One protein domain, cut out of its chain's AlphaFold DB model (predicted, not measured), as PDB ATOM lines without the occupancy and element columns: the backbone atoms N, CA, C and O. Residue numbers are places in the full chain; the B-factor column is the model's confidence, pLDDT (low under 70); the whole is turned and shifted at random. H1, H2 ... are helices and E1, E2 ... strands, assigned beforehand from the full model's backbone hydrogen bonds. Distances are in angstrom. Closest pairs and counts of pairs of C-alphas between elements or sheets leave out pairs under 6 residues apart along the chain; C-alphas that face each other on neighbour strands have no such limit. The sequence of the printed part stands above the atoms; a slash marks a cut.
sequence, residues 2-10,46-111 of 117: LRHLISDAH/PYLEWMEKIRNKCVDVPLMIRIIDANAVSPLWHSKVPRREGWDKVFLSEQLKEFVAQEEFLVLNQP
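AT A GLANCE: This is residues 2 to 10 and 46 to 111 of the 117 residues of an uncharacterized protein of Tribolium castaneum (UniProt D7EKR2). A small three-stranded sheet, E2, E1 and E3, has two helices, H1 and H2, running the same way and nearly parallel to each other, each reaching the sheet with only a few of its residues. A long loop of residues 67 to 86 leaves the sheet after E2 and swings out to the far end of the model before H2 runs back toward the sheet. The printed part has 75 residues with two named helices and three named strands, in the order E1 H1 E2 H2 E3, and its class is mixed, helices and strands; the sheet's order is E2 E1 E3, all parallel. The whole is compact, with a radius of gyration of the C-alphas of 12.8 A, yet elongated in outline, spanning 43 by 24 by 19 A.

IN THESE COORDINATES: The printed part begins at Leu 2, and strand E1 is residues 4 to 7, beginning with C-alpha 4 at (115.392, 147.828, 188.091). Residues 11 to 45 are not printed. Helix H1 is residues 46 to 57, 16.9 A from first to last C-alpha, beginning with C-alpha 46 at (110.988, 139.419, 171.062). Strand E2 is residues 63 to 66, 10.0 A long, close to the 10.5 A of E1. Residues 67 to 86 hold no named element. Helix H2, the longest, is residues 87 to 102, 22.7 A from first to last C-alpha. Strand E3 is residues 105 to 107, 6.4 A long, and ends with C-alpha 107 at (121.896, 150.792, 183.298).

HOW THE PARTS SIT: E1 is the inner strand of the sheet, and E2 and E3 are its edge strands. E2 and E1 are parallel, with 17 degrees between their directions; the C-alphas of Met 64 and Leu 5 face each other at 4.5 A, and N 65 and O 5 are within hydrogen-bond range at 2.8 A, as are N 5 and O 63 at 3.1 A. E1 and E3 are parallel at 28 degrees; the C-alphas of His 4 and Phe 105 face each other at 4.8 A, and N 6 and O 106, as well as N 106 and O 4, are within hydrogen-bond range at 2.9 A. E2, H2 and E3 form a split strand-helix-strand unit, two strands that run the same way with E1 between them in the sheet, and its crossover is right-handed. H1 is on the sheet but only grazes it, with residues 51 to 55; the closest C-alphas of H1 and E2 are those of Arg 55 and Leu 63, 7.4 A apart. H2 is on the sheet and also only grazes it, with residues 97 to 101; the closest C-alphas of H2 and E3 are those of Val 100 and Leu 106, 7.4 A apart. H1 and H2 are close but not clearly touching, at a shallow tilt of 10 degrees, the same way; their closest C-alphas are those of Leu 48 and Phe 99, 7.3 A apart. In H1 and H2 every O i to N i+4 pair is within hydrogen-bond range.

THE WHOLE: The two C-alphas farthest apart are those of Asp 60 and Arg 84, 43.1 A. Across the cut, the C-alphas of His 10 and Pro 46 are 23.9 A apart. Of the links that are printed whole, H1 to E2 and H2 to E3 are tight, and E2 to H2, with 20 residues, is long. The mean pLDDT of the printed part is 70.4, and that of E1 is 45. Confidence is under 70 at residues 2 to 10, 66 to 70, 80 to 90 and 111.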
ATOM      1  N   LEU A   2     114.942 152.703 193.628       33.22
ATOM      2  CA  LEU A   2     115.534 152.258 192.374       33.22
ATOM      3  C   LEU A   2     114.988 150.856 192.082       33.22
ATOM      4  O   LEU A   2     115.174 149.967 192.909       33.22
ATOM      5  N   ARG A   3     114.204 150.697 191.010       43.38
ATOM      6  CA  ARG A   3     113.351 149.507 190.840       43.38
ATOM      7  C   ARG A   3     113.987 148.425 189.978       43.38
ATOM      8  O   ARG A   3     113.737 147.252 190.235       43.38
ATOM      9  N   HIS A   4     114.846 148.799 189.027       42.88
ATOM     10  CA  HIS A   4     115.392 147.828 188.091       42.88
ATOM     11  C   HIS A   4     116.803 148.136 187.583       42.88
ATOM     12  O   HIS A   4     117.183 149.301 187.484       42.88
ATOM     13  N   LEU A   5     117.573 147.089 187.261       46.28
ATOM     14  CA  LEU A   5     119.009 147.170 186.954       46.28
ATOM     15  C   LEU A   5     119.386 146.332 185.721       46.28
ATOM     16  O   LEU A   5     119.004 145.169 185.669       46.28
ATOM     17  N   ILE A   6     120.182 146.865 184.782       48.50
ATOM     18  CA  ILE A   6     120.752 146.108 183.645       48.50
ATOM     19  C   ILE A   6     122.284 146.070 183.709       48.50
ATOM     20  O   ILE A   6     122.897 147.124 183.828       48.50
ATOM     21  N   SER A   7     122.916 144.888 183.632       42.50
ATOM     22  CA  SER A   7     124.386 144.721 183.709       42.50
ATOM     23  C   SER A   7     124.933 143.722 182.676       42.50
ATOM     24  O   SER A   7     124.236 142.776 182.314       42.50
ATOM     25  N   ASP A   8     126.189 143.907 182.250       42.41
ATOM     26  CA  ASP A   8     126.986 143.019 181.382       42.41
ATOM     27  C   ASP A   8     128.166 142.334 182.107       42.41
ATOM     28  O   ASP A   8     128.975 141.655 181.474       42.41
ATOM     29  N   ALA A   9     128.293 142.497 183.431       37.22
ATOM     30  CA  ALA A   9     129.482 142.060 184.160       37.22
ATOM     31  C   ALA A   9     129.725 140.543 184.028       37.22
ATOM     32  O   ALA A   9     128.807 139.724 184.133       37.22
ATOM     33  N   HIS A  10     130.986 140.166 183.805       37.66
ATOM     34  CA  HIS A  10     131.412 138.786 183.542       37.66
ATOM     35  C   HIS A  10     131.661 137.951 184.814       37.66
ATOM     36  O   HIS A  10     131.903 136.750 184.709       37.66
ATOM     37  N   PRO A  46     111.395 140.532 170.200       72.75
ATOM     38  CA  PRO A  46     110.988 139.419 171.062       72.75
ATOM     39  C   PRO A  46     111.597 139.484 172.469       72.75
ATOM     40  O   PRO A  46     110.976 139.037 173.435       72.75
ATOM     41  N   TYR A  47     112.797 140.060 172.603       73.81
ATOM     42  CA  TYR A  47     113.441 140.257 173.898       73.81
ATOM     43  C   TYR A  47     112.782 141.386 174.695       73.81
ATOM     44  O   TYR A  47     112.596 141.226 175.899       73.81
ATOM     45  N   LEU A  48     112.386 142.488 174.046       78.81
ATOM     46  CA  LEU A  48     111.674 143.591 174.708       78.81
ATOM     47  C   LEU A  48     110.324 143.125 175.264       78.81
ATOM     48  O   LEU A  48     110.049 143.302 176.448       78.81
ATOM     49  N   GLU A  49     109.524 142.439 174.444       81.44
ATOM     50  CA  GLU A  49     108.225 141.890 174.859       81.44
ATOM     51  C   GLU A  49     108.360 140.892 176.012       81.44
ATOM     52  O   GLU A  49     107.491 140.772 176.881       81.44
ATOM     53  N   TRP A  50     109.449 140.128 176.019       78.19
ATOM     54  CA  TRP A  50     109.738 139.209 177.105       78.19
ATOM     55  C   TRP A  50     110.135 139.954 178.392       78.19
ATOM     56  O   TRP A  50     109.595 139.633 179.454       78.19
ATOM     57  N   MET A  51     111.005 140.969 178.311       77.69
ATOM     58  CA  MET A  51     111.392 141.790 179.467       77.69
ATOM     59  C   MET A  51     110.179 142.493 180.082       77.69
ATOM     60  O   MET A  51     110.027 142.492 181.302       77.69
ATOM     61  N   GLU A  52     109.272 143.003 179.247       83.19
ATOM     62  CA  GLU A  52     108.003 143.592 179.679       83.19
ATOM     63  C   GLU A  52     107.146 142.581 180.458       83.19
ATOM     64  O   GLU A  52     106.659 142.864 181.557       83.19
ATOM     65  N   LYS A  53     107.002 141.353 179.938       80.94
ATOM     66  CA  LYS A  53     106.257 140.279 180.617       80.94
ATOM     67  C   LYS A  53     106.854 139.925 181.975       80.94
ATOM     68  O   LYS A  53     106.089 139.637 182.896       80.94
ATOM     69  N   ILE A  54     108.181 139.906 182.112       75.00
ATOM     70  CA  ILE A  54     108.832 139.642 183.403       75.00
ATOM     71  C   ILE A  54     108.627 140.803 184.362       75.00
ATOM     72  O   ILE A  54     108.168 140.579 185.479       75.00
ATOM     73  N   ARG A  55     108.868 142.037 183.919       78.31
ATOM     74  CA  ARG A  55     108.624 143.243 184.715       78.31
ATOM     75  C   ARG A  55     107.197 143.267 185.262       78.31
ATOM     76  O   ARG A  55     106.997 143.496 186.449       78.31
ATOM     77  N   ASN A  56     106.205 142.949 184.431       82.69
ATOM     78  CA  ASN A  56     104.801 142.901 184.849       82.69
ATOM     79  C   ASN A  56     104.502 141.806 185.887       82.69
ATOM     80  O   ASN A  56     103.577 141.958 186.680       82.69
ATOM     81  N   LYS A  57     105.280 140.718 185.916       79.25
ATOM     82  CA  LYS A  57     105.178 139.670 186.947       79.25
ATOM     83  C   LYS A  57     105.924 140.022 188.235       79.25
ATOM     84  O   LYS A  57     105.560 139.510 189.288       79.25
ATOM     85  N   CYS A  58     106.938 140.877 188.151       75.62
ATOM     86  CA  CYS A  58     107.820 141.254 189.255       75.62
ATOM     87  C   CYS A  58     107.541 142.673 189.785       75.62
ATOM     88  O   CYS A  58     108.434 143.294 190.344       75.62
ATOM     89  N   VAL A  59     106.322 143.207 189.623       74.38
ATOM     90  CA  VAL A  59     106.000 144.627 189.888       74.38
ATOM     91  C   VAL A  59     106.353 145.119 191.301       74.38
ATOM     92  O   VAL A  59     106.725 146.280 191.473       74.38
ATOM     93  N   ASP A  60     106.282 144.235 192.295       76.62
ATOM     94  CA  ASP A  60     106.529 144.555 193.708       76.62
ATOM     95  C   ASP A  60     107.927 144.144 194.188       76.62
ATOM     96  O   ASP A  60     108.238 144.241 195.378       76.62
ATOM     97  N   VAL A  61     108.778 143.676 193.275       73.88
ATOM     98  CA  VAL A  61     110.083 143.121 193.607       73.88
ATOM     99  C   VAL A  61     111.170 143.828 192.802       73.88
ATOM    100  O   VAL A  61     111.028 143.989 191.592       73.88
ATOM    101  N   PRO A  62     112.280 144.251 193.434       71.56
ATOM    102  CA  PRO A  62     113.416 144.778 192.690       71.56
ATOM    103  C   PRO A  62     113.915 143.733 191.688       71.56
ATOM    104  O   PRO A  62     114.258 142.632 192.105       71.56
ATOM    105  N   LEU A  63     113.980 144.076 190.400       70.81
ATOM    106  CA  LEU A  63     114.358 143.139 189.340       70.81
ATOM    107  C   LEU A  63     115.644 143.603 188.637       70.81
ATOM    108  O   LEU A  63     115.746 144.710 188.112       70.81
ATOM    109  N   MET A  64     116.642 142.727 188.601       72.06
ATOM    110  CA  MET A  64     117.842 142.895 187.780       72.06
ATOM    111  C   MET A  64     117.681 142.071 186.503       72.06
ATOM    112  O   MET A  64     117.167 140.967 186.573       72.06
ATOM    113  N   ILE A  65     118.109 142.579 185.351       71.44
ATOM    114  CA  ILE A  65     118.128 141.860 184.074       71.44
ATOM    115  C   ILE A  65     119.545 141.944 183.525       71.44
ATOM    116  O   ILE A  65     120.034 143.021 183.210       71.44
ATOM    117  N   ARG A  66     120.233 140.817 183.374       68.19
ATOM    118  CA  ARG A  66     121.556 140.805 182.745       68.19
ATOM    119  C   ARG A  66     121.405 140.562 181.240       68.19
ATOM    120  O   ARG A  66     120.593 139.761 180.784       68.19
ATOM    121  N   ILE A  67     122.143 141.323 180.440       68.38
ATOM    122  CA  ILE A  67     122.097 141.220 178.978       68.38
ATOM    123  C   ILE A  67     123.526 140.991 178.510       68.38
ATOM    124  O   ILE A  67     124.369 141.870 178.665       68.38
ATOM    125  N   ILE A  68     123.810 139.792 177.989       58.38
ATOM    126  CA  ILE A  68     125.169 139.415 177.574       58.38
ATOM    127  C   ILE A  68     125.471 139.982 176.187       58.38
ATOM    128  O   ILE A  68     126.553 140.516 175.969       58.38
ATOM    129  N   ASP A  69     124.519 139.905 175.259       68.50
ATOM    130  CA  ASP A  69     124.661 140.520 173.941       68.50
ATOM    131  C   ASP A  69     123.295 140.953 173.389       68.50
ATOM    132  O   ASP A  69     122.489 140.141 172.939       68.50
ATOM    133  N   ALA A  70     123.046 142.264 173.441       69.56
ATOM    134  CA  ALA A  70     121.862 142.903 172.863       69.56
ATOM    135  C   ALA A  70     121.980 143.128 171.346       69.56
ATOM    136  O   ALA A  70     121.036 143.603 170.717       69.56
ATOM    137  N   ASN A  71     123.170 142.909 170.772       72.12
ATOM    138  CA  ASN A  71     123.549 143.301 169.417       72.12
ATOM    139  C   ASN A  71     123.189 144.766 169.064       72.12
ATOM    140  O   ASN A  71     122.980 145.114 167.901       72.12
ATOM    141  N   ALA A  72     123.148 145.634 170.078       74.12
ATOM    142  CA  ALA A  72     122.785 147.043 169.997       74.12
ATOM    143  C   ALA A  72     123.949 147.911 170.493       74.12
ATOM    144  O   ALA A  72     124.592 147.597 171.496       74.12
ATOM    145  N   VAL A  73     124.232 149.016 169.798       75.38
ATOM    146  CA  VAL A  73     125.392 149.874 170.101       75.38
ATOM    147  C   VAL A  73     124.949 151.221 170.654       75.38
ATOM    148  O   VAL A  73     124.303 151.998 169.964       75.38
ATOM    149  N   SER A  74     125.331 151.531 171.891       78.62
ATOM    150  CA  SER A  74     125.016 152.817 172.517       78.62
ATOM    151  C   SER A  74     126.128 153.300 173.445       78.62
ATOM    152  O   SER A  74     126.688 152.494 174.195       78.62
ATOM    153  N   PRO A  75     126.390 154.620 173.496       76.81
ATOM    154  CA  PRO A  75     127.187 155.225 174.559       76.81
ATOM    155  C   PRO A  75     126.635 154.967 175.969       76.81
ATOM    156  O   PRO A  75     127.418 154.960 176.913       76.81
ATOM    157  N   LEU A  76     125.323 154.726 176.111       76.69
ATOM    158  CA  LEU A  76     124.662 154.460 177.400       76.69
ATOM    159  C   LEU A  76     125.254 153.239 178.125       76.69
ATOM    160  O   LEU A  76     125.322 153.229 179.345       76.69
ATOM    161  N   TRP A  77     125.711 152.242 177.368       78.88
ATOM    162  CA  TRP A  77     126.436 151.071 177.867       78.88
ATOM    163  C   TRP A  77     127.844 150.988 177.258       78.88
ATOM    164  O   TRP A  77     128.363 149.915 176.971       78.88
ATOM    165  N   HIS A  78     128.463 152.149 177.019       76.06
ATOM    166  CA  HIS A  78     129.871 152.290 176.627       76.06
ATOM    167  C   HIS A  78     130.292 151.582 175.325       76.06
ATOM    168  O   HIS A  78     131.469 151.273 175.128       76.06
ATOM    169  N   SER A  79     129.368 151.372 174.383       74.25
ATOM    170  CA  SER A  79     129.719 150.854 173.055       74.25
ATOM    171  C   SER A  79     130.497 151.886 172.234       74.25
ATOM    172  O   SER A  79     130.166 153.074 172.226       74.25
ATOM    173  N   LYS A  80     131.476 151.430 171.444       69.56
ATOM    174  CA  LYS A  80     132.085 152.257 170.391       69.56
ATOM    175  C   LYS A  80     131.118 152.355 169.208       69.56
ATOM    176  O   LYS A  80     130.679 151.331 168.691       69.56
ATOM    177  N   VAL A  81     130.810 153.572 168.755       63.50
ATOM    178  CA  VAL A  81     129.978 153.779 167.558       63.50
ATOM    179  C   VAL A  81     130.763 153.300 166.323       63.50
ATOM    180  O   VAL A  81     131.847 153.828 166.053       63.50
ATOM    181  N   PRO A  82     130.278 152.291 165.573       58.91
ATOM    182  CA  PRO A  82     130.992 151.771 164.410       58.91
ATOM    183  C   PRO A  82     130.986 152.793 163.267       58.91
ATOM    184  O   PRO A  82     129.964 153.392 162.948       58.91
ATOM    185  N   ARG A  83     132.142 152.984 162.614       57.53
ATOM    186  CA  ARG A  83     132.342 154.057 161.622       57.53
ATOM    187  C   ARG A  83     131.572 153.873 160.305       57.53
ATOM    188  O   ARG A  83     131.442 154.863 159.592       57.53
ATOM    189  N   ARG A  84     131.100 152.665 159.947       54.81
ATOM    190  CA  ARG A  84     130.416 152.416 158.652       54.81
ATOM    191  C   ARG A  84     129.336 151.316 158.601       54.81
ATOM    192  O   ARG A  84     128.509 151.387 157.705       54.81
ATOM    193  N   GLU A  85     129.279 150.352 159.526       52.03
ATOM    194  CA  GLU A  85     128.462 149.119 159.357       52.03
ATOM    195  C   GLU A  85     127.384 148.885 160.442       52.03
ATOM    196  O   GLU A  85     126.954 147.759 160.666       52.03
ATOM    197  N   GLY A  86     126.944 149.925 161.160       59.97
ATOM    198  CA  GLY A  86     126.121 149.746 162.368       59.97
ATOM    199  C   GLY A  86     124.730 150.362 162.377       59.97
ATOM    200  O   GLY A  86     124.177 150.463 163.464       59.97
ATOM    201  N   TRP A  87     124.170 150.802 161.248       63.38
ATOM    202  CA  TRP A  87     122.879 151.510 161.247       63.38
ATOM    203  C   TRP A  87     121.747 150.693 161.881       63.38
ATOM    204  O   TRP A  87     121.028 151.222 162.726       63.38
ATOM    205  N   ASP A  88     121.675 149.392 161.596       68.00
ATOM    206  CA  ASP A  88     120.700 148.499 162.235       68.00
ATOM    207  C   ASP A  88     120.943 148.397 163.745       68.00
ATOM    208  O   ASP A  88     120.018 148.509 164.540       68.00
ATOM    209  N   LYS A  89     122.206 148.287 164.173       66.69
ATOM    210  CA  LYS A  89     122.559 148.225 165.601       66.69
ATOM    211  C   LYS A  89     122.279 149.534 166.338       66.69
ATOM    212  O   LYS A  89     122.022 149.504 167.539       66.69
ATOM    213  N   VAL A  90     122.357 150.672 165.647       69.25
ATOM    214  CA  VAL A  90     121.975 151.987 166.178       69.25
ATOM    215  C   VAL A  90     120.459 152.057 166.321       69.25
ATOM    216  O   VAL A  90     119.979 152.439 167.380       69.25
ATOM    217  N   PHE A  91     119.698 151.609 165.323       76.50
ATOM    218  CA  PHE A  91     118.238 151.544 165.408       76.50
ATOM    219  C   PHE A  91     117.759 150.633 166.550       76.50
ATOM    220  O   PHE A  91     116.937 151.047 167.364       76.50
ATOM    221  N   LEU A  92     118.347 149.439 166.683       72.88
ATOM    222  CA  LEU A  92     118.107 148.553 167.824       72.88
ATOM    223  C   LEU A  92     118.493 149.223 169.153       72.88
ATOM    224  O   LEU A  92     117.810 149.056 170.160       72.88
ATOM    225  N   SER A  93     119.559 150.028 169.167       79.38
ATOM    226  CA  SER A  93     119.947 150.767 170.371       79.38
ATOM    227  C   SER A  93     118.913 151.802 170.792       79.38
ATOM    228  O   SER A  93     118.699 151.962 171.989       79.38
ATOM    229  N   GLU A  94     118.256 152.473 169.844       84.25
ATOM    230  CA  GLU A  94     117.212 153.448 170.163       84.25
ATOM    231  C   GLU A  94     115.983 152.759 170.759       84.25
ATOM    232  O   GLU A  94     115.506 153.192 171.803       84.25
ATOM    233  N   GLN A  95     115.552 151.627 170.194       82.31
ATOM    234  CA  GLN A  95     114.447 150.846 170.767       82.31
ATOM    235  C   GLN A  95     114.754 150.360 172.189       82.31
ATOM    236  O   GLN A  95     113.921 150.472 173.086       82.31
ATOM    237  N   LEU A  96     115.968 149.845 172.423       83.38
ATOM    238  CA  LEU A  96     116.362 149.392 173.755       83.38
ATOM    239  C   LEU A  96     116.451 150.559 174.750       83.38
ATOM    240  O   LEU A  96     116.051 150.405 175.900       83.38
ATOM    241  N   LYS A  97     116.944 151.732 174.330       82.81
ATOM    242  CA  LYS A  97     116.958 152.939 175.174       82.81
ATOM    243  C   LYS A  97     115.553 153.395 175.537       82.81
ATOM    244  O   LYS A  97     115.324 153.741 176.691       82.81
ATOM    245  N   GLU A  98     114.645 153.420 174.564       88.00
ATOM    246  CA  GLU A  98     113.257 153.824 174.779       88.00
ATOM    247  C   GLU A  98     112.583 152.890 175.783       88.00
ATOM    248  O   GLU A  98     112.015 153.366 176.762       88.00
ATOM    249  N   PHE A  99     112.769 151.577 175.628       85.06
ATOM    250  CA  PHE A  99     112.290 150.588 176.591       85.06
ATOM    251  C   PHE A  99     112.881 150.802 177.994       85.06
ATOM    252  O   PHE A  99     112.148 150.855 178.979       85.06
ATOM    253  N   VAL A 100     114.204 150.975 178.097       84.25
ATOM    254  CA  VAL A 100     114.893 151.242 179.373       84.25
ATOM    255  C   VAL A 100     114.344 152.494 180.056       84.25
ATOM    256  O   VAL A 100     114.132 152.482 181.266       84.25
ATOM    257  N   ALA A 101     114.094 153.558 179.293       83.94
ATOM    258  CA  ALA A 101     113.548 154.804 179.813       83.94
ATOM    259  C   ALA A 101     112.077 154.663 180.232       83.94
ATOM    260  O   ALA A 101     111.722 155.099 181.325       83.94
ATOM    261  N   GLN A 102     111.241 154.039 179.395       85.06
ATOM    262  CA  GLN A 102     109.816 153.821 179.658       85.06
ATOM    263  C   GLN A 102     109.597 152.986 180.923       85.06
ATOM    264  O   GLN A 102     108.720 153.288 181.729       85.06
ATOM    265  N   GLU A 103     110.402 151.944 181.097       80.94
ATOM    266  CA  GLU A 103     110.282 151.004 182.209       80.94
ATOM    267  C   GLU A 103     111.125 151.395 183.436       80.94
ATOM    268  O   GLU A 103     111.191 150.651 184.418       80.94
ATOM    269  N   GLU A 104     111.751 152.576 183.397       82.06
ATOM    270  CA  GLU A 104     112.575 153.141 184.472       82.06
ATOM    271  C   GLU A 104     113.715 152.202 184.930       82.06
ATOM    272  O   GLU A 104     114.051 152.121 186.119       82.06
ATOM    273  N   PHE A 105     114.331 151.484 183.985       79.50
ATOM    274  CA  PHE A 105     115.530 150.685 184.243       79.50
ATOM    275  C   PHE A 105     116.755 151.585 184.426       79.50
ATOM    276  O   PHE A 105     116.999 152.516 183.657       79.50
ATOM    277  N   LEU A 106     117.595 151.259 185.409       77.31
ATOM    278  CA  LEU A 106     118.938 151.815 185.521       77.31
ATOM    279  C   LEU A 106     119.940 150.909 184.795       77.31
ATOM    280  O   LEU A 106     120.003 149.705 185.044       77.31
ATOM    281  N   VAL A 107     120.777 151.495 183.943       79.69
ATOM    282  CA  VAL A 107     121.896 150.792 183.298       79.69
ATOM    283  C   VAL A 107     123.123 150.836 184.210       79.69
ATOM    284  O   VAL A 107     123.512 151.904 184.679       79.69
ATOM    285  N   LEU A 108     123.728 149.675 184.467       77.31
ATOM    286  CA  LEU A 108     124.874 149.490 185.367       77.31
ATOM    287  C   LEU A 108     126.189 149.168 184.655       77.31
ATOM    288  O   LEU A 108     127.208 149.009 185.334       77.31
ATOM    289  N   ASN A 109     126.180 149.031 183.325       74.88
ATOM    290  CA  ASN A 109     127.375 148.708 182.550       74.88
ATOM    291  C   ASN A 109     128.529 149.640 182.928       74.88
ATOM    292  O   ASN A 109     128.379 150.860 182.961       74.88
ATOM    293  N   GLN A 110     129.683 149.044 183.201       70.00
ATOM    294  CA  GLN A 110     130.926 149.777 183.392       70.00
ATOM    295  C   GLN A 110     131.714 149.750 182.082       70.00
ATOM    296  O   GLN A 110     131.642 148.769 181.338       70.00
ATOM    297  N   PRO A 111     132.492 150.796 181.768       65.19
ATOM    298  CA  PRO A 111     133.355 150.760 180.603       65.19
ATOM    299  C   PRO A 111     134.369 149.620 180.755       65.19
ATOM    300  O   PRO A 111     135.098 149.536 181.744       65.19
TER     301      PRO A 111